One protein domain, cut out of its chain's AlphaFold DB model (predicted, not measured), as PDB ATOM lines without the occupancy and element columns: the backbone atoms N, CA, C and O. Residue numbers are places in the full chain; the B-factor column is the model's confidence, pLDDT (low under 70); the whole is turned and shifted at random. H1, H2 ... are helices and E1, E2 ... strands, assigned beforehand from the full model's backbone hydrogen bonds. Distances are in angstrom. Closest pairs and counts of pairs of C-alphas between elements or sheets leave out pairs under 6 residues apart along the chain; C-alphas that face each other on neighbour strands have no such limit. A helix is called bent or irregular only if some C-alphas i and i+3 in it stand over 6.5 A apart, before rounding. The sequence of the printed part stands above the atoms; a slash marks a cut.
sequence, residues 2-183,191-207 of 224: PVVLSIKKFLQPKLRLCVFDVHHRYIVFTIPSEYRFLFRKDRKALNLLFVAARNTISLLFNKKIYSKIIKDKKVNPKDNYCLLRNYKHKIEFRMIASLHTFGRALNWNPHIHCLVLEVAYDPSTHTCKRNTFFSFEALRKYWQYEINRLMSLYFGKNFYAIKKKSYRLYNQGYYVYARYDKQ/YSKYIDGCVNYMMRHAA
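This is residues 2 to 183 and 191 to 207 of the 224 residues of an uncharacterized protein of Erysipelotrichaceae bacterium (UniProt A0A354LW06). A twisted sheet of four strands, E1 to E4, has helices over both faces: H3 packs on one and H6 on the other. H5 folds back on itself, its first arm H5a covering H3 on the side away from the sheet, while H1 packs on H6. The printed part has 199 residues, with six named helices and four named strands in the order H1 E1 H2 H3 H4 E2 E3 E4 H5 H6. The sheet is branched and antiparallel, E3 pairing with E1, E2 and E4, and the class is mixed. The whole is compact, with a radius of gyration of the C-alphas of 17.3 A and spans of 46 by 46 by 33 A.

H1, residues 2 to 16, touches H6, residues 196 to 207, closest at the C-alphas of Val 4 and Ala 207, 5.6 A apart. Edge strand E1, residues 24 to 30, is antiparallel to E3, residues 108 to 122, with N 27 and O 114 within hydrogen-bond range at 2.9 A. H2, residues 33 to 41, only grazes the sheet with its residues 33 to 40. H3, residues 44 to 61, is on the sheet; its closest C-alphas to E2, residues 92 to 102, are those of Phe 50 and Ala 97, 6.9 A apart. H4, residues 63 to 71, is close to H3 but not clearly touching, with the C-alphas of Leu 59 and Tyr 66 6.5 A apart. E2, E3 and E4, residues 127 to 130, make a meander, each strand the antiparallel neighbour of the one before, through two hairpins; N 98 and O 113 are 2.9 A apart, N 122 and O 127 2.8 A. E3 bends by 67 degrees at residue 119. H5, residues 136 to 169, was assigned as one helix by its hydrogen bonds but is bent, C-alphas 154 and 157 being 9.5 A apart; its arms are H5a, residues 136 to 154, and H5b, residues 157 to 169. H5a touches H3 at a steep tilt of 40 degrees, opposite ways, with the C-alphas of Ala 52 and Glu 146 closest at 5.2 A. H6 lies over E2 and E3 at a height over the sheet of 9.2 A, on the opposite face from H3. Every O i to N i+4 pair is within hydrogen-bond range in H4 and H5a; the counts are 9 of 11 in H1, 11 of 14 in H3, 7 of 9 in H5b, 7 of 8 in H6 and 2 of 5 in H2, where 5 of 6 O i to N i+3 pairs are.

H1 begins at C-alpha 2, (-12.152, -71.315, 235.280), and H6 ends at C-alpha 207, (-8.885, -63.236, 242.322). E3 is 39.0 A long, E2 30.9 A, H3 27.9 A and H5a 26.7 A.

The C-alphas farthest apart, those of Pro 2 and Asp 72, are 53.4 A apart. Residues 184 to 190 are not printed, and C-alphas 183 and 191 are 11.6 A apart across the cut. The link from H4 to E2, 20 residues, is long. The mean pLDDT of the printed part is 85.3, and 28 residues are under 70, among them residues 2 to 8 and 191 to 198.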
ATOM      1  N   PRO A   2     -13.386 -71.134 236.072       50.56
ATOM      2  CA  PRO A   2     -12.152 -71.315 235.280       50.56
ATOM      3  C   PRO A   2     -11.223 -70.089 235.265       50.56
ATOM      4  O   PRO A   2     -10.019 -70.213 235.465       50.56
ATOM      5  N   VAL A   3     -11.794 -68.886 235.123       57.00
ATOM      6  CA  VAL A   3     -11.040 -67.618 235.045       57.00
ATOM      7  C   VAL A   3     -10.275 -67.319 236.340       57.00
ATOM      8  O   VAL A   3      -9.101 -66.969 236.309       57.00
ATOM      9  N   VAL A   4     -10.908 -67.529 237.499       56.69
ATOM     10  CA  VAL A   4     -10.283 -67.325 238.820       56.69
ATOM     11  C   VAL A   4      -9.126 -68.300 239.047       56.69
ATOM     12  O   VAL A   4      -8.098 -67.922 239.609       56.69
ATOM     13  N   LEU A   5      -9.279 -69.553 238.604       59.50
ATOM     14  CA  LEU A   5      -8.232 -70.568 238.702       59.50
ATOM     15  C   LEU A   5      -7.042 -70.231 237.784       59.50
ATOM     16  O   LEU A   5      -5.894 -70.362 238.204       59.50
ATOM     17  N   SER A   6      -7.318 -69.730 236.577       63.88
ATOM     18  CA  SER A   6      -6.309 -69.286 235.604       63.88
ATOM     19  C   SER A   6      -5.491 -68.088 236.113       63.88
ATOM     20  O   SER A   6      -4.262 -68.145 236.151       63.88
ATOM     21  N   ILE A   7      -6.157 -67.052 236.644       64.19
ATOM     22  CA  ILE A   7      -5.492 -65.875 237.236       64.19
ATOM     23  C   ILE A   7      -4.571 -66.284 238.393       64.19
ATOM     24  O   ILE A   7      -3.463 -65.762 238.526       64.19
ATOM     25  N   LYS A   8      -5.002 -67.242 239.224       69.19
ATOM     26  CA  LYS A   8      -4.174 -67.749 240.323       69.19
ATOM     27  C   LYS A   8      -2.911 -68.448 239.845       69.19
ATOM     28  O   LYS A   8      -1.839 -68.115 240.347       69.19
ATOM     29  N   LYS A   9      -3.032 -69.354 238.872       74.06
ATOM     30  CA  LYS A   9      -1.883 -70.056 238.282       74.06
ATOM     31  C   LYS A   9      -0.867 -69.081 237.677       74.06
ATOM     32  O   LYS A   9       0.329 -69.294 237.818       74.06
ATOM     33  N   PHE A  10      -1.331 -67.980 237.081       76.06
ATOM     34  CA  PHE A  10      -0.455 -66.970 236.483       76.06
ATOM     35  C   PHE A  10       0.237 -66.045 237.503       76.06
ATOM     36  O   PHE A  10       1.414 -65.719 237.351       76.06
ATOM     37  N   LEU A  11      -0.477 -65.585 238.539       72.69
ATOM     38  CA  LEU A  11       0.043 -64.578 239.474       72.69
ATOM     39  C   LEU A  11       0.891 -65.161 240.608       72.69
ATOM     40  O   LEU A  11       1.808 -64.488 241.079       72.69
ATOM     41  N   GLN A  12       0.607 -66.387 241.059       75.25
ATOM     42  CA  GLN A  12       1.308 -66.985 242.201       75.25
ATOM     43  C   GLN A  12       2.833 -67.087 242.009       75.25
ATOM     44  O   GLN A  12       3.545 -66.643 242.913       75.25
ATOM     45  N   PRO A  13       3.364 -67.580 240.870       79.19
ATOM     46  CA  PRO A  13       4.812 -67.647 240.661       79.19
ATOM     47  C   PRO A  13       5.471 -66.261 240.701       79.19
ATOM     48  O   PRO A  13       6.488 -66.074 241.360       79.19
ATOM     49  N   LYS A  14       4.840 -65.256 240.076       75.56
ATOM     50  CA  LYS A  14       5.342 -63.871 240.057       75.56
ATOM     51  C   LYS A  14       5.353 -63.235 241.445       75.56
ATOM     52  O   LYS A  14       6.294 -62.527 241.790       75.56
ATOM     53  N   LEU A  15       4.322 -63.495 242.248       72.75
ATOM     54  CA  LEU A  15       4.247 -63.008 243.625       72.75
ATOM     55  C   LEU A  15       5.342 -63.624 244.494       72.75
ATOM     56  O   LEU A  15       5.971 -62.890 245.245       72.75
ATOM     57  N   ARG A  16       5.620 -64.928 244.361       74.81
ATOM     58  CA  ARG A  16       6.689 -65.599 245.122       74.81
ATOM     59  C   ARG A  16       8.066 -64.967 244.898       74.81
ATOM     60  O   ARG A  16       8.820 -64.863 245.850       74.81
ATOM     61  N   LEU A  17       8.356 -64.455 243.697       71.56
ATOM     62  CA  LEU A  17       9.604 -63.724 243.408       71.56
ATOM     63  C   LEU A  17       9.702 -62.360 244.119       71.56
ATOM     64  O   LEU A  17      10.783 -61.792 244.240       71.56
ATOM     65  N   CYS A  18       8.570 -61.797 244.544       66.75
ATOM     66  CA  CYS A  18       8.489 -60.485 245.189       66.75
ATOM     67  C   CYS A  18       8.326 -60.563 246.714       66.75
ATOM     68  O   CYS A  18       8.394 -59.524 247.377       66.75
ATOM     69  N   VAL A  19       8.089 -61.757 247.262       71.69
ATOM     70  CA  VAL A  19       7.910 -62.003 248.696       71.69
ATOM     71  C   VAL A  19       9.187 -62.636 249.233       71.69
ATOM     72  O   VAL A  19       9.602 -63.693 248.774       71.69
ATOM     73  N   PHE A  20       9.793 -61.992 250.223       73.56
ATOM     74  CA  PHE A  20      10.946 -62.539 250.934       73.56
ATOM     75  C   PHE A  20      10.475 -63.269 252.188       73.56
ATOM     76  O   PHE A  20       9.401 -62.970 252.705       73.56
ATOM     77  N   ASP A  21      11.282 -64.186 252.710       76.81
ATOM     78  CA  ASP A  21      11.024 -64.826 254.001       76.81
ATOM     79  C   ASP A  21      11.296 -63.840 255.160       76.81
ATOM     80  O   ASP A  21      12.295 -63.898 255.873       76.81
ATOM     81  N   VAL A  22      10.429 -62.835 255.284       76.94
ATOM     82  CA  VAL A  22      10.485 -61.796 256.314       76.94
ATOM     83  C   VAL A  22       9.081 -61.450 256.793       76.94
ATOM     84  O   VAL A  22       8.075 -61.746 256.145       76.94
ATOM     85  N   HIS A  23       8.987 -60.780 257.940       80.38
ATOM     86  CA  HIS A  23       7.699 -60.279 258.404       80.38
ATOM     87  C   HIS A  23       7.156 -59.199 257.455       80.38
ATOM     88  O   HIS A  23       7.888 -58.304 257.019       80.38
ATOM     89  N   HIS A  24       5.857 -59.273 257.167       83.12
ATOM     90  CA  HIS A  24       5.147 -58.300 256.349       83.12
ATOM     91  C   HIS A  24       4.085 -57.594 257.187       83.12
ATOM     92  O   HIS A  24       3.242 -58.233 257.816       83.12
ATOM     93  N   ARG A  25       4.074 -56.263 257.151       86.06
ATOM     94  CA  ARG A  25       2.995 -55.458 257.712       86.06
ATOM     95  C   ARG A  25       1.834 -55.428 256.725       86.06
ATOM     96  O   ARG A  25       1.977 -54.956 255.596       86.06
ATOM     97  N   TYR A  26       0.672 -55.883 257.175       87.75
ATOM     98  CA  TYR A  26      -0.569 -55.717 256.432       87.75
ATOM     99  C   TYR A  26      -1.179 -54.334 256.691       87.75
ATOM    100  O   TYR A  26      -1.455 -53.962 257.836       87.75
ATOM    101  N   ILE A  27      -1.382 -53.575 255.614       91.94
ATOM    102  CA  ILE A  27      -1.900 -52.206 255.641       91.94
ATOM    103  C   ILE A  27      -3.054 -52.079 254.647       91.94
ATOM    104  O   ILE A  27      -2.947 -52.534 253.511       91.94
ATOM    105  N   VAL A  28      -4.142 -51.429 255.049       93.88
ATOM    106  CA  VAL A  28      -5.257 -51.069 254.171       93.88
ATOM    107  C   VAL A  28      -5.398 -49.562 254.113       93.88
ATOM    108  O   VAL A  28      -5.645 -48.906 255.127       93.88
ATOM    109  N   PHE A  29      -5.310 -49.029 252.902       96.69
ATOM    110  CA  PHE A  29      -5.543 -47.624 252.608       96.69
ATOM    111  C   PHE A  29      -6.958 -47.436 252.069       96.69
ATOM    112  O   PHE A  29      -7.314 -48.010 251.039       96.69
ATOM    113  N   THR A  30      -7.768 -46.635 252.763       94.50
ATOM    114  CA  THR A  30      -9.163 -46.369 252.380       94.50
ATOM    115  C   THR A  30      -9.335 -44.902 252.013       94.50
ATOM    116  O   THR A  30      -8.805 -44.023 252.695       94.50
ATOM    117  N   ILE A  31     -10.067 -44.621 250.935       94.19
ATOM    118  CA  ILE A  31     -10.384 -43.244 250.538       94.19
ATOM    119  C   ILE A  31     -11.622 -42.706 251.275       94.19
ATOM    120  O   ILE A  31     -12.524 -43.485 251.611       94.19
ATOM    121  N   PRO A  32     -11.716 -41.378 251.465       94.50
ATOM    122  CA  PRO A  32     -12.938 -40.721 251.913       94.50
ATOM    123  C   PRO A  32     -14.149 -41.045 251.041       94.50
ATOM    124  O   PRO A  32     -14.031 -41.257 249.829       94.50
ATOM    125  N   SER A  33     -15.331 -41.043 251.653       93.06
ATOM    126  CA  SER A  33     -16.588 -41.374 250.975       93.06
ATOM    127  C   SER A  33     -16.905 -40.431 249.810       93.06
ATOM    128  O   SER A  33     -17.341 -40.864 248.743       93.06
ATOM    129  N   GLU A  34     -16.553 -39.163 249.982       92.62
ATOM    130  CA  GLU A  34     -16.729 -38.045 249.069       92.62
ATOM    131  C   GLU A  34     -15.899 -38.212 247.802       92.62
ATOM    132  O   GLU A  34     -16.163 -37.552 246.811       92.62
ATOM    133  N   TYR A  35     -14.872 -39.066 247.813       94.81
ATOM    134  CA  TYR A  35     -13.987 -39.234 246.659       94.81
ATOM    135  C   TYR A  35     -14.461 -40.397 245.793       94.81
ATOM    136  O   TYR A  35     -14.140 -40.474 244.610       94.81
ATOM    137  N   ARG A  36     -15.257 -41.310 246.364       94.12
ATOM    138  CA  ARG A  36     -15.642 -42.575 245.733       94.12
ATOM    139  C   ARG A  36     -16.390 -42.368 244.419       94.12
ATOM    140  O   ARG A  36     -16.193 -43.162 243.500       94.12
ATOM    141  N   PHE A  37     -17.207 -41.319 244.308       94.56
ATOM    142  CA  PHE A  37     -17.947 -41.030 243.078       94.56
ATOM    143  C   PHE A  37     -17.015 -40.673 241.907       94.56
ATOM    144  O   PHE A  37     -17.290 -41.079 240.781       94.56
ATOM    145  N   LEU A  38     -15.878 -40.011 242.168       95.19
ATOM    146  CA  LEU A  38     -14.881 -39.684 241.142       95.19
ATOM    147  C   LEU A  38     -14.303 -40.963 240.528       95.19
ATOM    148  O   LEU A  38     -14.288 -41.107 239.313       95.19
ATOM    149  N   PHE A  39     -13.936 -41.939 241.365       94.50
ATOM    150  CA  PHE A  39     -13.436 -43.251 240.920       94.50
ATOM    151  C   PHE A  39     -14.514 -44.156 240.308       94.50
ATOM    152  O   PHE A  39     -14.198 -45.158 239.658       94.50
ATOM    153  N   ARG A  40     -15.792 -43.864 240.574       93.62
ATOM    154  CA  ARG A  40     -16.912 -44.534 239.910       93.62
ATOM    155  C   ARG A  40     -17.076 -43.993 238.491       93.62
ATOM    156  O   ARG A  40     -17.194 -44.797 237.576       93.62
ATOM    157  N   LYS A  41     -17.044 -42.665 238.332       94.75
ATOM    158  CA  LYS A  41     -17.161 -41.969 237.042       94.75
ATOM    159  C   LYS A  41     -15.958 -42.236 236.140       94.75
ATOM    160  O   LYS A  41     -16.141 -42.547 234.972       94.75
ATOM    161  N   ASP A  42     -14.747 -42.160 236.687       95.50
ATOM    162  CA  ASP A  42     -13.516 -42.486 235.973       95.50
ATOM    163  C   ASP A  42     -12.788 -43.653 236.648       95.50
ATOM    164  O   ASP A  42     -12.135 -43.517 237.687       95.50
ATOM    165  N   ARG A  43     -12.894 -44.829 236.026       94.56
ATOM    166  CA  ARG A  43     -12.266 -46.063 236.513       94.56
ATOM    167  C   ARG A  43     -10.742 -46.039 236.347       94.56
ATOM    168  O   ARG A  43     -10.065 -46.720 237.117       94.56
ATOM    169  N   LYS A  44     -10.185 -45.260 235.407       95.31
ATOM    170  CA  LYS A  44      -8.726 -45.156 235.188       95.31
ATOM    171  C   LYS A  44      -8.036 -44.520 236.391       95.31
ATOM    172  O   LYS A  44      -6.932 -44.927 236.753       95.31
ATOM    173  N   ALA A  45      -8.731 -43.612 237.081       95.31
ATOM    174  CA  ALA A  45      -8.245 -42.986 238.303       95.31
ATOM    175  C   ALA A  45      -7.959 -43.998 239.431       95.31
ATOM    176  O   ALA A  45      -7.182 -43.700 240.332       95.31
ATOM    177  N   LEU A  46      -8.498 -45.225 239.393       95.81
ATOM    178  CA  LEU A  46      -8.154 -46.260 240.378       95.81
ATOM    179  C   LEU A  46      -6.651 -46.565 240.434       95.81
ATOM    180  O   LEU A  46      -6.143 -46.911 241.501       95.81
ATOM    181  N   ASN A  47      -5.928 -46.389 239.324       95.50
ATOM    182  CA  ASN A  47      -4.477 -46.572 239.285       95.50
ATOM    183  C   ASN A  47      -3.739 -45.591 240.211       95.50
ATOM    184  O   ASN A  47      -2.681 -45.923 240.749       95.50
ATOM    185  N   LEU A  48      -4.331 -44.424 240.487       96.31
ATOM    186  CA  LEU A  48      -3.785 -43.445 241.427       96.31
ATOM    187  C   LEU A  48      -3.705 -43.993 242.846       96.31
ATOM    188  O   LEU A  48      -2.815 -43.601 243.592       96.31
ATOM    189  N   LEU A  49      -4.592 -44.920 243.220       97.25
ATOM    190  CA  LEU A  49      -4.589 -45.517 244.553       97.25
ATOM    191  C   LEU A  49      -3.339 -46.377 244.780       97.25
ATOM    192  O   LEU A  49      -2.766 -46.340 245.867       97.25
ATOM    193  N   PHE A  50      -2.872 -47.096 243.752       96.81
ATOM    194  CA  PHE A  50      -1.616 -47.847 243.822       96.81
ATOM    195  C   PHE A  50      -0.415 -46.915 243.992       96.81
ATOM    196  O   PHE A  50       0.428 -47.142 244.862       96.81
ATOM    197  N   VAL A  51      -0.364 -45.837 243.203       96.56
ATOM    198  CA  VAL A  51       0.704 -44.831 243.289       96.56
ATOM    199  C   VAL A  51       0.696 -44.156 244.659       96.56
ATOM    200  O   VAL A  51       1.740 -44.061 245.301       96.56
ATOM    201  N   ALA A  52      -0.476 -43.744 245.140       97.00
ATOM    202  CA  ALA A  52      -0.638 -43.109 246.440       97.00
ATOM    203  C   ALA A  52      -0.186 -44.030 247.580       97.00
ATOM    204  O   ALA A  52       0.507 -43.583 248.494       97.00
ATOM    205  N   ALA A  53      -0.527 -45.324 247.517       97.38
ATOM    206  CA  ALA A  53      -0.156 -46.291 248.546       97.38
ATOM    207  C   ALA A  53       1.364 -46.481 248.568       97.38
ATOM    208  O   ALA A  53       1.990 -46.386 249.622       97.38
ATOM    209  N   ARG A  54       1.976 -46.646 247.388       95.94
ATOM    210  CA  ARG A  54       3.431 -46.738 247.235       95.94
ATOM    211  C   ARG A  54       4.129 -45.482 247.750       95.94
ATOM    212  O   ARG A  54       5.101 -45.585 248.494       95.94
ATOM    213  N   ASN A  55       3.653 -44.296 247.385       95.56
ATOM    214  CA  ASN A  55       4.264 -43.047 247.831       95.56
ATOM    215  C   ASN A  55       4.113 -42.856 249.339       95.56
ATOM    216  O   ASN A  55       5.076 -42.464 249.981       95.56
ATOM    217  N   THR A  56       2.969 -43.212 249.925       96.31
ATOM    218  CA  THR A  56       2.742 -43.146 251.378       96.31
ATOM    219  C   THR A  56       3.791 -43.939 252.150       96.31
ATOM    220  O   THR A  56       4.372 -43.436 253.111       96.31
ATOM    221  N   ILE A  57       4.085 -45.161 251.700       95.62
ATOM    222  CA  ILE A  57       5.151 -45.973 252.289       95.62
ATOM    223  C   ILE A  57       6.520 -45.336 252.021       95.62
ATOM    224  O   ILE A  57       7.314 -45.184 252.944       95.62
ATOM    225  N   SER A  58       6.780 -44.860 250.802       94.31
ATOM    226  CA  SER A  58       8.032 -44.164 250.476       94.31
ATOM    227  C   SER A  58       8.302 -42.966 251.389       94.31
ATOM    228  O   SER A  58       9.441 -42.787 251.816       94.31
ATOM    229  N   LEU A  59       7.273 -42.175 251.702       93.50
ATOM    230  CA  LEU A  59       7.334 -41.028 252.609       93.50
ATOM    231  C   LEU A  59       7.641 -41.453 254.044       93.50
ATOM    232  O   LEU A  59       8.440 -40.801 254.713       93.50
ATOM    233  N   LEU A  60       7.058 -42.567 254.495       93.50
ATOM    234  CA  LEU A  60       7.323 -43.124 255.819       93.50
ATOM    235  C   LEU A  60       8.803 -43.503 255.987       93.50
ATOM    236  O   LEU A  60       9.429 -43.087 256.958       93.50
ATOM    237  N   PHE A  61       9.375 -44.225 255.020       92.81
ATOM    238  CA  PHE A  61      10.779 -44.659 255.065       92.81
ATOM    239  C   PHE A  61      11.781 -43.524 254.793       92.81
ATOM    240  O   PHE A  61      12.912 -43.573 255.264       92.81
ATOM    241  N   ASN A  62      11.378 -42.484 254.054       92.81
ATOM    242  CA  ASN A  62      12.272 -41.421 253.583       92.81
ATOM    243  C   ASN A  62      11.891 -40.027 254.096       92.81
ATOM    244  O   ASN A  62      12.150 -39.024 253.425       92.81
ATOM    245  N   LYS A  63      11.310 -39.937 255.302       90.25
ATOM    246  CA  LYS A  63      10.823 -38.678 255.898       90.25
ATOM    247  C   LYS A  63      11.841 -37.537 255.803       90.25
ATOM    248  O   LYS A  63      11.478 -36.436 255.407       90.25
ATOM    249  N   LYS A  64      13.119 -37.798 256.112       88.56
ATOM    250  CA  LYS A  64      14.188 -36.781 256.069       88.56
ATOM    251  C   LYS A  64      14.408 -36.212 254.661       88.56
ATOM    252  O   LYS A  64      14.538 -35.001 254.516       88.56
ATOM    253  N   ILE A  65      14.439 -37.069 253.638       88.38
ATOM    254  CA  ILE A  65      14.605 -36.654 252.234       88.38
ATOM    255  C   ILE A  65      13.391 -35.827 251.804       88.38
ATOM    256  O   ILE A  65      13.534 -34.745 251.240       88.38
ATOM    257  N   TYR A  66      12.195 -36.306 252.140       83.94
ATOM    258  CA  TYR A  66      10.950 -35.635 251.795       83.94
ATOM    259  C   TYR A  66      10.799 -34.253 252.445       83.94
ATOM    260  O   TYR A  66      10.442 -33.295 251.763       83.94
ATOM    261  N   SER A  67      11.122 -34.114 253.735       85.38
ATOM    262  CA  SER A  67      11.070 -32.820 254.426       85.38
ATOM    263  C   SER A  67      11.966 -31.770 253.761       85.38
ATOM    264  O   SER A  67      11.558 -30.615 253.654       85.38
ATOM    265  N   LYS A  68      13.154 -32.164 253.276       84.75
ATOM    266  CA  LYS A  68      14.048 -31.268 252.521       84.75
ATOM    267  C   LYS A  68      13.421 -30.846 251.189       84.75
ATOM    268  O   LYS A  68      13.361 -29.662 250.893       84.75
ATOM    269  N   ILE A  69      12.853 -31.794 250.443       78.38
ATOM    270  CA  ILE A  69      12.185 -31.527 249.157       78.38
ATOM    271  C   ILE A  69      11.040 -30.519 249.290       78.38
ATOM    272  O   ILE A  69      10.949 -29.598 248.478       78.38
ATOM    273  N   ILE A  70      10.171 -30.679 250.296       75.31
ATOM    274  CA  ILE A  70       9.078 -29.724 250.529       75.31
ATOM    275  C   ILE A  70       9.637 -28.349 250.883       75.31
ATOM    276  O   ILE A  70       9.179 -27.355 250.319       75.31
ATOM    277  N   LYS A  71      10.605 -28.291 251.810       78.62
ATOM    278  CA  LYS A  71      11.211 -27.030 252.260       78.62
ATOM    279  C   LYS A  71      11.803 -26.258 251.083       78.62
ATOM    280  O   LYS A  71      11.560 -25.063 250.950       78.62
ATOM    281  N   ASP A  72      12.484 -26.967 250.193       76.75
ATOM    282  CA  ASP A  72      13.160 -26.376 249.041       76.75
ATOM    283  C   ASP A  72      12.213 -26.152 247.846       76.75
ATOM    284  O   ASP A  72      12.644 -25.651 246.811       76.75
ATOM    285  N   LYS A  73      10.932 -26.549 247.952       68.75
ATOM    286  CA  LYS A  73       9.930 -26.578 246.863       68.75
ATOM    287  C   LYS A  73      10.399 -27.326 245.599       68.75
ATOM    288  O   LYS A  73       9.823 -27.165 244.525       68.75
ATOM    289  N   LYS A  74      11.418 -28.182 245.716       66.00
ATOM    290  CA  LYS A  74      12.052 -28.903 244.602       66.00
ATOM    291  C   LYS A  74      11.416 -30.273 244.400       66.00
ATOM    292  O   LYS A  74      12.013 -31.294 244.732       66.00
ATOM    293  N   VAL A  75      10.212 -30.321 243.839       67.69
ATOM    294  CA  VAL A  75       9.678 -31.591 243.319       67.69
ATOM    295  C   VAL A  75      10.297 -31.831 241.946       67.69
ATOM    296  O   VAL A  75      10.158 -30.995 241.057       67.69
ATOM    297  N   ASN A  76      10.992 -32.957 241.770       68.38
ATOM    298  CA  ASN A  76      11.555 -33.319 240.471       68.38
ATOM    299  C   ASN A  76      10.416 -33.380 239.429       68.38
ATOM    300  O   ASN A  76       9.466 -34.134 239.642       68.38
ATOM    301  N   PRO A  77      10.488 -32.647 238.301       64.94
ATOM    302  CA  PRO A  77       9.454 -32.696 237.263       64.94
ATOM    303  C   PRO A  77       9.174 -34.117 236.744       64.94
ATOM    304  O   PRO A  77       8.050 -34.435 236.361       64.94
ATOM    305  N   LYS A  78      10.178 -35.006 236.797       66.31
ATOM    306  CA  LYS A  78      10.060 -36.428 236.431       66.31
ATOM    307  C   LYS A  78       9.315 -37.281 237.472       66.31
ATOM    308  O   LYS A  78       8.971 -38.421 237.174       66.31
ATOM    309  N   ASP A  79       9.042 -36.757 238.666       72.25
ATOM    310  CA  ASP A  79       8.332 -37.442 239.761       72.25
ATOM    311  C   ASP A  79       6.813 -37.164 239.744       72.25
ATOM    312  O   ASP A  79       6.156 -37.251 240.784       72.25
ATOM    313  N   ASN A  80       6.239 -36.829 238.578       74.25
ATOM    314  CA  ASN A  80       4.855 -36.358 238.442       74.25
ATOM    315  C   ASN A  80       3.846 -37.174 239.286       74.25
ATOM    316  O   ASN A  80       3.048 -36.605 240.031       74.25
ATOM    317  N   TYR A  81       3.954 -38.503 239.277       87.44
ATOM    318  CA  TYR A  81       3.103 -39.410 240.042       87.44
ATOM    319  C   TYR A  81       3.895 -40.151 241.124       87.44
ATOM    320  O   TYR A  81       3.509 -40.094 242.290       87.44
ATOM    321  N   CYS A  82       5.013 -40.801 240.793       90.06
ATOM    322  CA  CYS A  82       5.791 -41.607 241.743       90.06
ATOM    323  C   CYS A  82       6.894 -40.785 242.433       90.06
ATOM    324  O   CYS A  82       7.996 -40.660 241.897       90.06
ATOM    325  N   LEU A  83       6.627 -40.285 243.643       87.50
ATOM    326  CA  LEU A  83       7.594 -39.480 244.397       87.50
ATOM    327  C   LEU A  83       8.882 -40.240 244.701       87.50
ATOM    328  O   LEU A  83       8.848 -41.421 245.030       87.50
ATOM    329  N   LEU A  84      10.026 -39.566 244.679       86.88
ATOM    330  CA  LEU A  84      11.311 -40.166 245.037       86.88
ATOM    331  C   LEU A  84      11.735 -41.317 244.113       86.88
ATOM    332  O   LEU A  84      12.656 -42.055 244.450       86.88
ATOM    333  N   ARG A  85      11.095 -41.531 242.956       86.50
ATOM    334  CA  ARG A  85      11.470 -42.637 242.057       86.50
ATOM    335  C   ARG A  85      12.918 -42.499 241.587       86.50
ATOM    336  O   ARG A  85      13.632 -43.493 241.533       86.50
ATOM    337  N   ASN A  86      13.339 -41.269 241.305       86.12
ATOM    338  CA  ASN A  86      14.636 -40.966 240.703       86.12
ATOM    339  C   ASN A  86      15.739 -40.640 241.731       86.12
ATOM    340  O   ASN A  86      16.830 -40.221 241.351       86.12
ATOM    341  N   TYR A  87      15.478 -40.815 243.031       86.94
ATOM    342  CA  TYR A  87      16.460 -40.539 244.081       86.94
ATOM    343  C   TYR A  87      17.326 -41.780 244.327       86.94
ATOM    344  O   TYR A  87      16.808 -42.841 244.692       86.94
ATOM    345  N   LYS A  88      18.643 -41.632 244.120       84.44
ATOM    346  CA  LYS A  88      19.629 -42.724 244.220       84.44
ATOM    347  C   LYS A  88      19.802 -43.238 245.654       84.44
ATOM    348  O   LYS A  88      19.804 -44.438 245.874       84.44
ATOM    349  N   HIS A  89      19.862 -42.331 246.625       88.31
ATOM    350  CA  HIS A  89      20.175 -42.635 248.030       88.31
ATOM    351  C   HIS A  89      18.932 -42.728 248.928       88.31
ATOM    352  O   HIS A  89      18.978 -42.408 250.114       88.31
ATOM    353  N   LYS A  90      17.779 -43.091 248.356       91.81
ATOM    354  CA  LYS A  90      16.560 -43.317 249.142       91.81
ATOM    355  C   LYS A  90      16.592 -44.712 249.754       91.81
ATOM    356  O   LYS A  90      17.035 -45.658 249.113       91.81
ATOM    357  N   ILE A  91      16.012 -44.846 250.934       93.62
ATOM    358  CA  ILE A  91      15.670 -46.138 251.512       93.62
ATOM    359  C   ILE A  91      14.657 -46.834 250.602       93.62
ATOM    360  O   ILE A  91      13.596 -46.279 250.281       93.62
ATOM    361  N   GLU A  92      14.989 -48.054 250.200       92.31
ATOM    362  CA  GLU A  92      14.195 -48.884 249.310       92.31
ATOM    363  C   GLU A  92      13.393 -49.902 250.112       92.31
ATOM    364  O   GLU A  92      13.929 -50.707 250.871       92.31
ATOM    365  N   PHE A  93      12.079 -49.870 249.932       91.81
ATOM    366  CA  PHE A  93      11.152 -50.829 250.517       91.81
ATOM    367  C   PHE A  93      10.521 -51.659 249.402       91.81
ATOM    368  O   PHE A  93      10.452 -51.241 248.243       91.81
ATOM    369  N   ARG A  94       9.990 -52.821 249.772       89.62
ATOM    370  CA  ARG A  94       9.188 -53.656 248.879       89.62
ATOM    371  C   ARG A  94       7.780 -53.795 249.428       89.62
ATOM    372  O   ARG A  94       7.570 -53.886 250.639       89.62
ATOM    373  N   MET A  95       6.810 -53.778 248.523       89.88
ATOM    374  CA  MET A  95       5.414 -53.990 248.865       89.88
ATOM    375  C   MET A  95       4.674 -54.676 247.730       89.88
ATOM    376  O   MET A  95       4.994 -54.486 246.557       89.88
ATOM    377  N   ILE A  96       3.633 -55.408 248.096       89.38
ATOM    378  CA  ILE A  96       2.661 -55.969 247.166       89.38
ATOM    379  C   ILE A  96       1.332 -55.306 247.477       89.38
ATOM    380  O   ILE A  96       0.924 -55.255 248.636       89.38
ATOM    381  N   ALA A  97       0.662 -54.794 246.449       91.75
ATOM    382  CA  ALA A  97      -0.612 -54.107 246.582       91.75
ATOM    383  C   ALA A  97      -1.684 -54.750 245.705       91.75
ATOM    384  O   ALA A  97      -1.404 -55.238 244.612       91.75
ATOM    385  N   SER A  98      -2.925 -54.719 246.176       91.31
ATOM    386  CA  SER A  98      -4.100 -55.140 245.419       91.31
ATOM    387  C   SER A  98      -5.246 -54.172 245.667       91.31
ATOM    388  O   SER A  98      -5.428 -53.677 246.780       91.31
ATOM    389  N   LEU A  99      -6.006 -53.896 244.612       92.00
ATOM    390  CA  LEU A  99      -7.192 -53.060 244.674       92.00
ATOM    391  C   LEU A  99      -8.416 -53.913 244.967       92.00
ATOM    392  O   LEU A  99      -8.675 -54.891 244.274       92.00
ATOM    393  N   HIS A 100      -9.215 -53.463 245.924       90.25
ATOM    394  CA  HIS A 100     -10.550 -53.978 246.166       90.25
ATOM    395  C   HIS A 100     -11.546 -52.826 245.997       90.25
ATOM    396  O   HIS A 100     -11.364 -51.738 246.535       90.25
ATOM    397  N   THR A 101     -12.581 -53.031 245.191       90.31
ATOM    398  CA  THR A 101     -13.514 -51.978 244.765       90.31
ATOM    399  C   THR A 101     -14.763 -51.840 245.634       90.31
ATOM    400  O   THR A 101     -15.388 -50.779 245.634       90.31
ATOM    401  N   PHE A 102     -15.122 -52.875 246.390       88.12
ATOM    402  CA  PHE A 102     -16.334 -52.917 247.205       88.12
ATOM    403  C   PHE A 102     -16.015 -53.210 248.667       88.12
ATOM    404  O   PHE A 102     -15.082 -53.944 248.983       88.12
ATOM    405  N   GLY A 103     -16.797 -52.620 249.569       85.00
ATOM    406  CA  GLY A 103     -16.770 -52.953 250.987       85.00
ATOM    407  C   GLY A 103     -17.542 -54.236 251.293       85.00
ATOM    408  O   GLY A 103     -18.208 -54.819 250.440       85.00
ATOM    409  N   ARG A 104     -17.517 -54.653 252.564       80.50
ATOM    410  CA  ARG A 104     -18.229 -55.854 253.038       80.50
ATOM    411  C   ARG A 104     -19.740 -55.806 252.786       80.50
ATOM    412  O   ARG A 104     -20.355 -56.857 252.636       80.50
ATOM    413  N   ALA A 105     -20.335 -54.616 252.760       84.88
ATOM    414  CA  ALA A 105     -21.753 -54.414 252.463       84.88
ATOM    415  C   ALA A 105     -22.040 -54.303 250.952       84.88
ATOM    416  O   ALA A 105     -23.120 -53.871 250.576       84.88
ATOM    417  N   LEU A 106     -21.070 -54.637 250.087       83.81
ATOM    418  CA  LEU A 106     -21.144 -54.467 248.627       83.81
ATOM    419  C   LEU A 106     -21.388 -53.019 248.188       83.81
ATOM    420  O   LEU A 106     -21.754 -52.739 247.051       83.81
ATOM    421  N   ASN A 107     -21.110 -52.075 249.079       88.94
ATOM    422  CA  ASN A 107     -21.066 -50.671 248.750       88.94
ATOM    423  C   ASN A 107     -19.767 -50.361 248.005       88.94
ATOM    424  O   ASN A 107     -18.689 -50.844 248.360       88.94
ATOM    425  N   TRP A 108     -19.869 -49.520 246.980       91.50
ATOM    426  CA  TRP A 108     -18.707 -48.996 246.272       91.50
ATOM    427  C   TRP A 108     -17.768 -48.306 247.259       91.50
ATOM    428  O   TRP A 108     -18.133 -47.295 247.856       91.50
ATOM    429  N   ASN A 109     -16.587 -48.880 247.464       92.62
ATOM    430  CA  ASN A 109     -15.586 -48.401 248.408       92.62
ATOM    431  C   ASN A 109     -14.194 -48.871 247.957       92.62
ATOM    432  O   ASN A 109     -13.676 -49.844 248.502       92.62
ATOM    433  N   PRO A 110     -13.594 -48.220 246.947       94.38
ATOM    434  CA  PRO A 110     -12.243 -48.538 246.509       94.38
ATOM    435  C   PRO A 110     -11.223 -48.382 247.635       94.38
ATOM    436  O   PRO A 110     -11.142 -47.331 248.268       94.38
ATOM    437  N   HIS A 111     -10.432 -49.417 247.876       94.94
ATOM    438  CA  HIS A 111      -9.373 -49.422 248.877       94.94
ATOM    439  C   HIS A 111      -8.234 -50.347 248.445       94.94
ATOM    440  O   HIS A 111      -8.431 -51.281 247.663       94.94
ATOM    441  N   ILE A 112      -7.031 -50.070 248.941       95.00
ATOM    442  CA  ILE A 112      -5.831 -50.836 248.607       95.00
ATOM    443  C   ILE A 112      -5.428 -51.678 249.805       95.00
ATOM    444  O   ILE A 112      -5.227 -51.147 250.896       95.00
ATOM    445  N   HIS A 113      -5.267 -52.977 249.574       92.50
ATOM    446  CA  HIS A 113      -4.626 -53.913 250.492       92.50
ATOM    447  C   HIS A 113      -3.150 -54.010 250.148       92.50
ATOM    448  O   HIS A 113      -2.813 -54.315 249.003       92.50
ATOM    449  N   CYS A 114      -2.289 -53.789 251.134       91.19
ATOM    450  CA  CYS A 114      -0.843 -53.820 250.998       91.19
ATOM    451  C   CYS A 114      -0.232 -54.832 251.966       91.19
ATOM    452  O   CYS A 114      -0.566 -54.842 253.150       91.19
ATOM    453  N   LEU A 115       0.729 -55.609 251.477       88.69
ATOM    454  CA  LEU A 115       1.731 -56.277 252.301       88.69
ATOM    455  C   LEU A 115       3.053 -55.547 252.097       88.69
ATOM    456  O   LEU A 115       3.574 -55.518 250.984       88.69
ATOM    457  N   VAL A 116       3.566 -54.926 253.153       89.56
ATOM    458  CA  VAL A 116       4.816 -54.159 253.134       89.56
ATOM    459  C   VAL A 116       5.867 -54.924 253.919       89.56
ATOM    460  O   VAL A 116       5.597 -55.338 255.043       89.56
ATOM    461  N   LEU A 117       7.056 -55.110 253.353       87.75
ATOM    462  CA  LEU A 117       8.147 -55.770 254.065       87.75
ATOM    463  C   LEU A 117       8.619 -54.902 255.237       87.75
ATOM    464  O   LEU A 117       8.821 -53.697 255.088       87.75
ATOM    465  N   GLU A 118       8.853 -55.522 256.392       87.38
ATOM    466  CA  GLU A 118       9.460 -54.860 257.559       87.38
ATOM    467  C   GLU A 118      10.987 -54.795 257.482       87.38
ATOM    468  O   GLU A 118      11.665 -54.585 258.484       87.38
ATOM    469  N   VAL A 119      11.547 -54.986 256.295       88.88
ATOM    470  CA  VAL A 119      12.962 -54.796 256.006       88.88
ATOM    471  C   VAL A 119      13.050 -53.827 254.840       88.88
ATOM    472  O   VAL A 119      12.319 -53.958 253.857       88.88
ATOM    473  N   ALA A 120      13.934 -52.846 254.967       91.75
ATOM    474  CA  ALA A 120      14.240 -51.909 253.903       91.75
ATOM    475  C   ALA A 120      15.746 -51.854 253.671       91.75
ATOM    476  O   ALA A 120      16.532 -51.986 254.609       91.75
ATOM    477  N   TYR A 121      16.125 -51.671 252.415       92.75
ATOM    478  CA  TYR A 121      17.505 -51.590 251.971       92.75
ATOM    479  C   TYR A 121      17.944 -50.127 251.905       92.75
ATOM    480  O   TYR A 121      17.199 -49.272 251.423       92.75
ATOM    481  N   ASP A 122      19.138 -49.832 252.402       93.88
ATOM    482  CA  ASP A 122      19.775 -48.523 252.313       93.88
ATOM    483  C   ASP A 122      20.913 -48.578 251.283       93.88
ATOM    484  O   ASP A 122      21.987 -49.101 251.593       93.88
ATOM    485  N   PRO A 123      20.721 -48.016 250.073       92.25
ATOM    486  CA  PRO A 123      21.748 -48.003 249.035       92.25
ATOM    487  C   PRO A 123      23.007 -47.219 249.408       92.25
ATOM    488  O   PRO A 123      24.022 -47.370 248.744       92.25
ATOM    489  N   SER A 124      22.947 -46.352 250.423       91.56
ATOM    490  CA  SER A 124      24.085 -45.511 250.820       91.56
ATOM    491  C   SER A 124      25.055 -46.260 251.725       91.56
ATOM    492  O   SER A 124      26.239 -45.957 251.738       91.56
ATOM    493  N   THR A 125      24.543 -47.218 252.500       93.06
ATOM    494  CA  THR A 125      25.336 -48.030 253.434       93.06
ATOM    495  C   THR A 125      25.425 -49.493 253.013       93.06
ATOM    496  O   THR A 125      26.117 -50.262 253.668       93.06
ATOM    497  N   HIS A 126      24.719 -49.891 251.949       92.19
ATOM    498  CA  HIS A 126      24.565 -51.282 251.518       92.19
ATOM    499  C   HIS A 126      24.036 -52.212 252.625       92.19
ATOM    500  O   HIS A 126      24.347 -53.400 252.659       92.19
ATOM    501  N   THR A 127      23.201 -51.685 253.530       92.75
ATOM    502  CA  THR A 127      22.642 -52.453 254.654       92.75
ATOM    503  C   THR A 127      21.133 -52.629 254.558       92.75
ATOM    504  O   THR A 127      20.405 -51.777 254.045       92.75
ATOM    505  N   CYS A 128      20.645 -53.740 255.108       90.06
ATOM    506  CA  CYS A 128      19.224 -53.975 255.333       90.06
ATOM    507  C   CYS A 128      18.873 -53.631 256.781       90.06
ATOM    508  O   CYS A 128      19.473 -54.157 257.718       90.06
ATOM    509  N   LYS A 129      17.870 -52.774 256.979       87.94
ATOM    510  CA  LYS A 129      17.388 -52.377 258.306       87.94
ATOM    511  C   LYS A 129      15.978 -52.884 258.534       87.94
ATOM    512  O   LYS A 129      15.077 -52.668 257.716       87.94
ATOM    513  N   ARG A 130      15.782 -53.529 259.685       85.19
ATOM    514  CA  ARG A 130      14.455 -53.932 260.140       85.19
ATOM    515  C   ARG A 130      13.687 -52.698 260.608       85.19
ATOM    516  O   ARG A 130      14.153 -51.956 261.465       85.19
ATOM    517  N   ASN A 131      12.503 -52.497 260.051       79.81
ATOM    518  CA  ASN A 131      11.579 -51.425 260.377       79.81
ATOM    519  C   ASN A 131      10.283 -52.047 260.891       79.81
ATOM    520  O   ASN A 131       9.387 -52.382 260.122       79.81
ATOM    521  N   THR A 132      10.196 -52.224 262.204       76.00
ATOM    522  CA  THR A 132       9.000 -52.773 262.861       76.00
ATOM    523  C   THR A 132       7.978 -51.684 263.190       76.00
ATOM    524  O   THR A 132       6.775 -51.961 263.263       76.00
ATOM    525  N   PHE A 133       8.436 -50.437 263.347       82.56
ATOM    526  CA  PHE A 133       7.605 -49.305 263.731       82.56
ATOM    527  C   PHE A 133       7.020 -48.572 262.518       82.56
ATOM    528  O   PHE A 133       7.735 -47.971 261.720       82.56
ATOM    529  N   PHE A 134       5.692 -48.576 262.429       86.12
ATOM    530  CA  PHE A 134       4.928 -47.811 261.449       86.12
ATOM    531  C   PHE A 134       4.058 -46.811 262.207       86.12
ATOM    532  O   PHE A 134       3.065 -47.195 262.825       86.12
ATOM    533  N   SER A 135       4.420 -45.525 262.170       90.06
ATOM    534  CA  SER A 135       3.590 -44.483 262.779       90.06
ATOM    535  C   SER A 135       2.251 -44.400 262.046       90.06
ATOM    536  O   SER A 135       2.188 -44.029 260.873       90.06
ATOM    537  N   PHE A 136       1.172 -44.737 262.752       90.25
ATOM    538  CA  PHE A 136      -0.183 -44.649 262.215       90.25
ATOM    539  C   PHE A 136      -0.546 -43.212 261.860       90.25
ATOM    540  O   PHE A 136      -1.111 -42.969 260.801       90.25
ATOM    541  N   GLU A 137      -0.191 -42.253 262.711       93.25
ATOM    542  CA  GLU A 137      -0.438 -40.839 262.440       93.25
ATOM    543  C   GLU A 137       0.251 -40.394 261.142       93.25
ATOM    544  O   GLU A 137      -0.384 -39.789 260.275       93.25
ATOM    545  N   ALA A 138       1.523 -40.769 260.961       93.75
ATOM    546  CA  ALA A 138       2.260 -40.469 259.741       93.75
ATOM    547  C   ALA A 138       1.621 -41.142 258.518       93.75
ATOM    548  O   ALA A 138       1.395 -40.475 257.514       93.75
ATOM    549  N   LEU A 139       1.256 -42.428 258.612       95.50
ATOM    550  CA  LEU A 139       0.559 -43.145 257.538       95.50
ATOM    551  C   LEU A 139      -0.732 -42.435 257.117       95.50
ATOM    552  O   LEU A 139      -0.962 -42.251 255.924       95.50
ATOM    553  N   ARG A 140      -1.558 -42.004 258.076       96.06
ATOM    554  CA  ARG A 140      -2.830 -41.312 257.815       96.06
ATOM    555  C   ARG A 140      -2.624 -39.962 257.130       96.06
ATOM    556  O   ARG A 140      -3.336 -39.641 256.174       96.06
ATOM    557  N   LYS A 141      -1.645 -39.179 257.595       95.62
ATOM    558  CA  LYS A 141      -1.312 -37.859 257.034       95.62
ATOM    559  C   LYS A 141      -0.657 -37.967 255.654       95.62
ATOM    560  O   LYS A 141      -1.050 -37.249 254.739       95.62
ATOM    561  N   TYR A 142       0.280 -38.897 255.465       95.81
ATOM    562  CA  TYR A 142       0.921 -39.143 254.169       95.81
ATOM    563  C   TYR A 142      -0.058 -39.709 253.140       95.81
ATOM    564  O   TYR A 142      -0.067 -39.242 252.003       95.81
ATOM    565  N   TRP A 143      -0.943 -40.626 253.543       97.44
ATOM    566  CA  TRP A 143      -2.015 -41.125 252.679       97.44
ATOM    567  C   TRP A 143      -2.952 -40.001 252.227       97.44
ATOM    568  O   TRP A 143      -3.252 -39.879 251.038       97.44
ATOM    569  N   GLN A 144      -3.367 -39.134 253.156       96.94
ATOM    570  CA  GLN A 144      -4.164 -37.953 252.830       96.94
ATOM    571  C   GLN A 144      -3.444 -37.021 251.858       96.94
ATOM    572  O   GLN A 144      -4.047 -36.572 250.881       96.94
ATOM    573  N   TYR A 145      -2.172 -36.718 252.113       94.44
ATOM    574  CA  TYR A 145      -1.378 -35.860 251.242       94.44
ATOM    575  C   TYR A 145      -1.277 -36.433 249.824       94.44
ATOM    576  O   TYR A 145      -1.623 -35.743 248.865       94.44
ATOM    577  N   GLU A 146      -0.868 -37.696 249.680       94.81
ATOM    578  CA  GLU A 146      -0.624 -38.301 248.369       94.81
ATOM    579  C   GLU A 146      -1.890 -38.439 247.536       94.81
ATOM    580  O   GLU A 146      -1.878 -38.104 246.351       94.81
ATOM    581  N   ILE A 147      -2.999 -38.863 248.147       95.94
ATOM    582  CA  ILE A 147      -4.278 -38.919 247.440       95.94
ATOM    583  C   ILE A 147      -4.674 -37.528 246.959       95.94
ATOM    584  O   ILE A 147      -4.991 -37.360 245.787       95.94
ATOM    585  N   ASN A 148      -4.608 -36.510 247.815       95.62
ATOM    586  CA  ASN A 148      -4.982 -35.158 247.408       95.62
ATOM    587  C   ASN A 148      -4.069 -34.588 246.322       95.62
ATOM    588  O   ASN A 148      -4.561 -33.939 245.399       95.62
ATOM    589  N   ARG A 149      -2.759 -34.843 246.400       93.38
ATOM    590  CA  ARG A 149      -1.788 -34.410 245.393       93.38
ATOM    591  C   ARG A 149      -2.084 -35.048 244.037       93.38
ATOM    592  O   ARG A 149      -2.249 -34.327 243.059       93.38
ATOM    593  N   LEU A 150      -2.199 -36.374 243.986       94.88
ATOM    594  CA  LEU A 150      -2.439 -37.117 242.745       94.88
ATOM    595  C   LEU A 150      -3.803 -36.792 242.134       94.88
ATOM    596  O   LEU A 150      -3.905 -36.590 240.929       94.88
ATOM    597  N   MET A 151      -4.839 -36.666 242.962       94.94
ATOM    598  CA  MET A 151      -6.171 -36.268 242.507       94.94
ATOM    599  C   MET A 151      -6.180 -34.826 241.983       94.94
ATOM    600  O   MET A 151      -6.827 -34.558 240.977       94.94
ATOM    601  N   SER A 152      -5.434 -33.900 242.601       94.44
ATOM    602  CA  SER A 152      -5.248 -32.546 242.059       94.44
ATOM    603  C   SER A 152      -4.519 -32.551 240.714       94.44
ATOM    604  O   SER A 152      -4.908 -31.789 239.835       94.44
ATOM    605  N   LEU A 153      -3.503 -33.398 240.538       92.75
ATOM    606  CA  LEU A 153      -2.784 -33.523 239.265       92.75
ATOM    607  C   LEU A 153      -3.651 -34.131 238.159       92.75
ATOM    608  O   LEU A 153      -3.543 -33.720 237.010       92.75
ATOM    609  N   TYR A 154      -4.507 -35.093 238.502       94.94
ATOM    610  CA  TYR A 154      -5.321 -35.818 237.529       94.94
ATOM    611  C   TYR A 154      -6.625 -35.088 237.169       94.94
ATOM    612  O   TYR A 154      -6.976 -34.986 236.000       94.94
ATOM    613  N   PHE A 155      -7.349 -34.555 238.160       94.62
ATOM    614  CA  PHE A 155      -8.658 -33.910 237.961       94.62
ATOM    615  C   PHE A 155      -8.594 -32.376 237.893       94.62
ATOM    616  O   PHE A 155      -9.605 -31.728 237.609       94.62
ATOM    617  N   GLY A 156      -7.438 -31.772 238.183       93.50
ATOM    618  CA  GLY A 156      -7.238 -30.327 238.104       93.50
ATOM    619  C   GLY A 156      -8.201 -29.525 238.987       93.50
ATOM    620  O   GLY A 156      -8.488 -29.883 240.137       93.50
ATOM    621  N   LYS A 157      -8.714 -28.415 238.439       93.12
ATOM    622  CA  LYS A 157      -9.585 -27.459 239.150       93.12
ATOM    623  C   LYS A 157     -10.870 -28.104 239.688       93.12
ATOM    624  O   LYS A 157     -11.309 -27.737 240.776       93.12
ATOM    625  N   ASN A 158     -11.408 -29.122 239.010       90.75
ATOM    626  CA  ASN A 158     -12.647 -29.810 239.406       90.75
ATOM    627  C   ASN A 158     -12.545 -30.499 240.777       90.75
ATOM    628  O   ASN A 158     -13.549 -30.711 241.454       90.75
ATOM    629  N   PHE A 159     -11.331 -30.829 241.221       95.50
ATOM    630  CA  PHE A 159     -11.101 -31.460 242.518       95.50
ATOM    631  C   PHE A 159     -10.853 -30.457 243.657       95.50
ATOM    632  O   PHE A 159     -10.869 -30.833 244.829       95.50
ATOM    633  N   TYR A 160     -10.651 -29.172 243.358       94.44
ATOM    634  CA  TYR A 160     -10.230 -28.179 244.350       94.44
ATOM    635  C   TYR A 160     -11.209 -28.039 245.527       94.44
ATOM    636  O   TYR A 160     -10.797 -28.120 246.689       94.44
ATOM    637  N   ALA A 161     -12.508 -27.896 245.244       95.00
ATOM    638  CA  ALA A 161     -13.538 -27.763 246.277       95.00
ATOM    639  C   ALA A 161     -13.645 -29.024 247.154       95.00
ATOM    640  O   ALA A 161     -13.731 -28.933 248.381       95.00
ATOM    641  N   ILE A 162     -13.565 -30.202 246.527       95.38
ATOM    642  CA  ILE A 162     -13.610 -31.510 247.194       95.38
ATOM    643  C   ILE A 162     -12.403 -31.668 248.127       95.38
ATOM    644  O   ILE A 162     -12.572 -31.998 249.302       95.38
ATOM    645  N   LYS A 163     -11.198 -31.334 247.644       95.56
ATOM    646  CA  LYS A 163      -9.962 -31.320 248.436       95.56
ATOM    647  C   LYS A 163     -10.081 -30.417 249.661       95.56
ATOM    648  O   LYS A 163      -9.799 -30.852 250.777       95.56
ATOM    649  N   LYS A 164     -10.525 -29.167 249.472       94.81
ATOM    650  CA  LYS A 164     -10.685 -28.193 250.565       94.81
ATOM    651  C   LYS A 164     -11.671 -28.701 251.618       94.81
ATOM    652  O   LYS A 164     -11.381 -28.633 252.810       94.81
ATOM    653  N   LYS A 165     -12.813 -29.257 251.195       94.81
ATOM    654  CA  LYS A 165     -13.784 -29.881 252.107       94.81
ATOM    655  C   LYS A 165     -13.159 -31.047 252.874       94.81
ATOM    656  O   LYS A 165     -13.333 -31.132 254.084       94.81
ATOM    657  N   SER A 166     -12.392 -31.894 252.196       94.50
ATOM    658  CA  SER A 166     -11.769 -33.065 252.803       94.50
ATOM    659  C   SER A 166     -10.754 -32.722 253.893       94.50
ATOM    660  O   SER A 166     -10.773 -33.348 254.948       94.50
ATOM    661  N   TYR A 167      -9.910 -31.704 253.700       93.19
ATOM    662  CA  TYR A 167      -8.978 -31.274 254.753       93.19
ATOM    663  C   TYR A 167      -9.692 -30.776 256.015       93.19
ATOM    664  O   TYR A 167      -9.199 -31.013 257.113       93.19
ATOM    665  N   ARG A 168     -10.868 -30.148 255.873       93.75
ATOM    666  CA  ARG A 168     -11.689 -29.733 257.022       93.75
ATOM    667  C   ARG A 168     -12.288 -30.928 257.767       93.75
ATOM    668  O   ARG A 168     -12.270 -30.941 258.989       93.75
ATOM    669  N   LEU A 169     -12.791 -31.926 257.038       94.94
ATOM    670  CA  LEU A 169     -13.428 -33.111 257.630       94.94
ATOM    671  C   LEU A 169     -12.423 -34.091 258.251       94.94
ATOM    672  O   LEU A 169     -12.731 -34.755 259.234       94.94
ATOM    673  N   TYR A 170     -11.223 -34.191 257.680       94.62
ATOM    674  CA  TYR A 170     -10.215 -35.180 258.057       94.62
ATOM    675  C   TYR A 170      -8.920 -34.508 258.530       94.62
ATOM    676  O   TYR A 170      -7.848 -34.739 257.969       94.62
ATOM    677  N   ASN A 171      -8.997 -33.679 259.571       93.62
ATOM    678  CA  ASN A 171      -7.841 -32.940 260.104       93.62
ATOM    679  C   ASN A 171      -6.718 -33.844 260.674       93.62
ATOM    680  O   ASN A 171      -5.555 -33.452 260.674       93.62
ATOM    681  N   GLN A 172      -7.038 -35.078 261.083       94.31
ATOM    682  CA  GLN A 172      -6.079 -36.087 261.567       94.31
ATOM    683  C   GLN A 172      -5.623 -37.083 260.480       94.31
ATOM    684  O   GLN A 172      -5.116 -38.166 260.781       94.31
ATOM    685  N   GLY A 173      -5.836 -36.760 259.205       95.88
ATOM    686  CA  GLY A 173      -5.528 -37.653 258.092       95.88
ATOM    687  C   GLY A 173      -6.575 -38.744 257.862       95.88
ATOM    688  O   GLY A 173      -7.434 -39.039 258.704       95.88
ATOM    689  N   TYR A 174      -6.495 -39.359 256.685       96.62
ATOM    690  CA  TYR A 174      -7.445 -40.372 256.224       96.62
ATOM    691  C   TYR A 174      -7.283 -41.693 256.960       96.62
ATOM    692  O   TYR A 174      -6.228 -41.977 257.516       96.62
ATOM    693  N   TYR A 175      -8.337 -42.509 256.964       93.62
ATOM    694  CA  TYR A 175      -8.314 -43.803 257.630       93.62
ATOM    695  C   TYR A 175      -7.299 -44.753 256.979       93.62
ATOM    696  O   TYR A 175      -7.322 -44.991 255.768       93.62
ATOM    697  N   VAL A 176      -6.445 -45.328 257.822       94.12
ATOM    698  CA  VAL A 176      -5.503 -46.384 257.463       94.12
ATOM    699  C   VAL A 176      -5.606 -47.466 258.522       94.12
ATOM    700  O   VAL A 176      -5.465 -47.195 259.715       94.12
ATOM    701  N   TYR A 177      -5.841 -48.693 258.085       90.50
ATOM    702  CA  TYR A 177      -5.726 -49.859 258.947       90.50
ATOM    703  C   TYR A 177      -4.314 -50.416 258.801       90.50
ATOM    704  O   TYR A 177      -3.906 -50.718 257.690       90.50
ATOM    705  N   ALA A 178      -3.561 -50.566 259.886       84.06
ATOM    706  CA  ALA A 178      -2.187 -51.069 259.828       84.06
ATOM    707  C   ALA A 178      -1.888 -51.971 261.029       84.06
ATOM    708  O   ALA A 178      -1.068 -51.635 261.874       84.06
ATOM    709  N   ARG A 179      -2.601 -53.095 261.174       69.94
ATOM    710  CA  ARG A 179      -2.506 -53.908 262.399       69.94
ATOM    711  C   ARG A 179      -1.064 -54.357 262.670       69.94
ATOM    712  O   ARG A 179      -0.419 -54.962 261.814       69.94
ATOM    713  N   TYR A 180      -0.588 -54.092 263.886       64.19
ATOM    714  CA  TYR A 180       0.600 -54.754 264.411       64.19
ATOM    715  C   TYR A 180       0.207 -56.166 264.839       64.19
ATOM    716  O   TYR A 180      -0.628 -56.321 265.733       64.19
ATOM    717  N   ASP A 181       0.763 -57.195 264.202       57.06
ATOM    718  CA  ASP A 181       0.544 -58.568 264.650       57.06
ATOM    719  C   ASP A 181       1.312 -58.786 265.959       57.06
ATOM    720  O   ASP A 181       2.485 -59.150 265.987       57.06
ATOM    721  N   LYS A 182       0.631 -58.536 267.085       50.16
ATOM    722  CA  LYS A 182       1.032 -59.084 268.379       50.16
ATOM    723  C   LYS A 182       0.875 -60.602 268.254       50.16
ATOM    724  O   LYS A 182      -0.254 -61.097 268.274       50.16
ATOM    725  N   GLN A 183       1.987 -61.329 268.126       46.25
ATOM    726  CA  GLN A 183       2.039 -62.801 268.040       46.25
ATOM    727  C   GLN A 183       1.251 -63.540 269.151       46.25
ATOM    728  O   GLN A 183       1.003 -64.734 269.028       46.25
ATOM    729  N   TYR A 191      -2.178 -69.475 260.061       43.19
ATOM    730  CA  TYR A 191      -1.725 -68.821 258.842       43.19
ATOM    731  C   TYR A 191      -0.206 -68.803 258.939       43.19
ATOM    732  O   TYR A 191       0.379 -67.954 259.609       43.19
ATOM    733  N   SER A 192       0.409 -69.829 258.358       48.53
ATOM    734  CA  SER A 192       1.850 -70.038 258.375       48.53
ATOM    735  C   SER A 192       2.589 -68.804 257.851       48.53
ATOM    736  O   SER A 192       2.444 -68.403 256.693       48.53
ATOM    737  N   LYS A 193       3.367 -68.198 258.749       50.72
ATOM    738  CA  LYS A 193       4.810 -67.983 258.599       50.72
ATOM    739  C   LYS A 193       5.302 -68.074 257.137       50.72
ATOM    740  O   LYS A 193       5.460 -69.158 256.588       50.72
ATOM    741  N   TYR A 194       5.548 -66.895 256.565       64.62
ATOM    742  CA  TYR A 194       6.630 -66.587 255.625       64.62
ATOM    743  C   TYR A 194       6.289 -66.217 254.172       64.62
ATOM    744  O   TYR A 194       6.390 -65.033 253.862       64.62
ATOM    745  N   ILE A 195       5.831 -67.098 253.276       65.38
ATOM    746  CA  ILE A 195       5.597 -66.683 251.864       65.38
ATOM    747  C   ILE A 195       4.211 -67.066 251.349       65.38
ATOM    748  O   ILE A 195       3.477 -66.227 250.818       65.38
ATOM    749  N   ASP A 196       3.795 -68.307 251.575       69.06
ATOM    750  CA  ASP A 196       2.535 -68.820 251.033       69.06
ATOM    751  C   ASP A 196       1.305 -68.170 251.649       69.06
ATOM    752  O   ASP A 196       0.323 -67.913 250.950       69.06
ATOM    753  N   GLY A 197       1.371 -67.815 252.934       69.69
ATOM    754  CA  GLY A 197       0.342 -67.011 253.586       69.69
ATOM    755  C   GLY A 197       0.173 -65.646 252.912       69.69
ATOM    756  O   GLY A 197      -0.951 -65.264 252.581       69.69
ATOM    757  N   CYS A 198       1.280 -64.948 252.640       69.00
ATOM    758  CA  CYS A 198       1.301 -63.640 251.977       69.00
ATOM    759  C   CYS A 198       0.726 -63.717 250.559       69.00
ATOM    760  O   CYS A 198      -0.166 -62.944 250.195       69.00
ATOM    761  N   VAL A 199       1.185 -64.695 249.774       73.88
ATOM    762  CA  VAL A 199       0.702 -64.930 248.408       73.88
ATOM    763  C   VAL A 199      -0.789 -65.259 248.428       73.88
ATOM    764  O   VAL A 199      -1.574 -64.592 247.757       73.88
ATOM    765  N   ASN A 200      -1.225 -66.224 249.240       75.00
ATOM    766  CA  ASN A 200      -2.633 -66.614 249.329       75.00
ATOM    767  C   ASN A 200      -3.535 -65.467 249.789       75.00
ATOM    768  O   ASN A 200      -4.665 -65.334 249.309       75.00
ATOM    769  N   TYR A 201      -3.039 -64.630 250.699       72.81
ATOM    770  CA  TYR A 201      -3.736 -63.442 251.158       72.81
ATOM    771  C   TYR A 201      -3.944 -62.436 250.021       72.81
ATOM    772  O   TYR A 201      -5.079 -62.042 249.759       72.81
ATOM    773  N   MET A 202      -2.889 -62.070 249.292       75.06
ATOM    774  CA  MET A 202      -3.006 -61.136 248.164       75.06
ATOM    775  C   MET A 202      -3.879 -61.697 247.046       75.06
ATOM    776  O   MET A 202      -4.743 -61.004 246.508       75.06
ATOM    777  N   MET A 203      -3.743 -62.992 246.764       76.00
ATOM    778  CA  MET A 203      -4.574 -63.683 245.784       76.00
ATOM    779  C   MET A 203      -6.053 -63.714 246.173       76.00
ATOM    780  O   MET A 203      -6.913 -63.793 245.295       76.00
ATOM    781  N   ARG A 204      -6.381 -63.623 247.465       74.00
ATOM    782  CA  ARG A 204      -7.767 -63.504 247.928       74.00
ATOM    783  C   ARG A 204      -8.418 -62.222 247.428       74.00
ATOM    784  O   ARG A 204      -9.580 -62.275 247.049       74.00
ATOM    785  N   HIS A 205      -7.686 -61.114 247.423       72.50
ATOM    786  CA  HIS A 205      -8.201 -59.814 246.989       72.50
ATOM    787  C   HIS A 205      -8.114 -59.627 245.477       72.50
ATOM    788  O   HIS A 205      -8.997 -59.014 244.896       72.50
ATOM    789  N   ALA A 206      -7.095 -60.196 244.828       71.75
ATOM    790  CA  ALA A 206      -6.931 -60.093 243.378       71.75
ATOM    791  C   ALA A 206      -7.882 -61.006 242.582       71.75
ATOM    792  O   ALA A 206      -8.296 -60.646 241.485       71.75
ATOM    793  N   ALA A 207      -8.205 -62.199 243.102       69.44
ATOM    794  CA  ALA A 207      -8.885 -63.236 242.322       69.44
ATOM    795  C   ALA A 207     -10.315 -63.555 242.782       69.44
ATOM    796  O   ALA A 207     -11.009 -64.302 242.093       69.44
TER     797      ALA A 207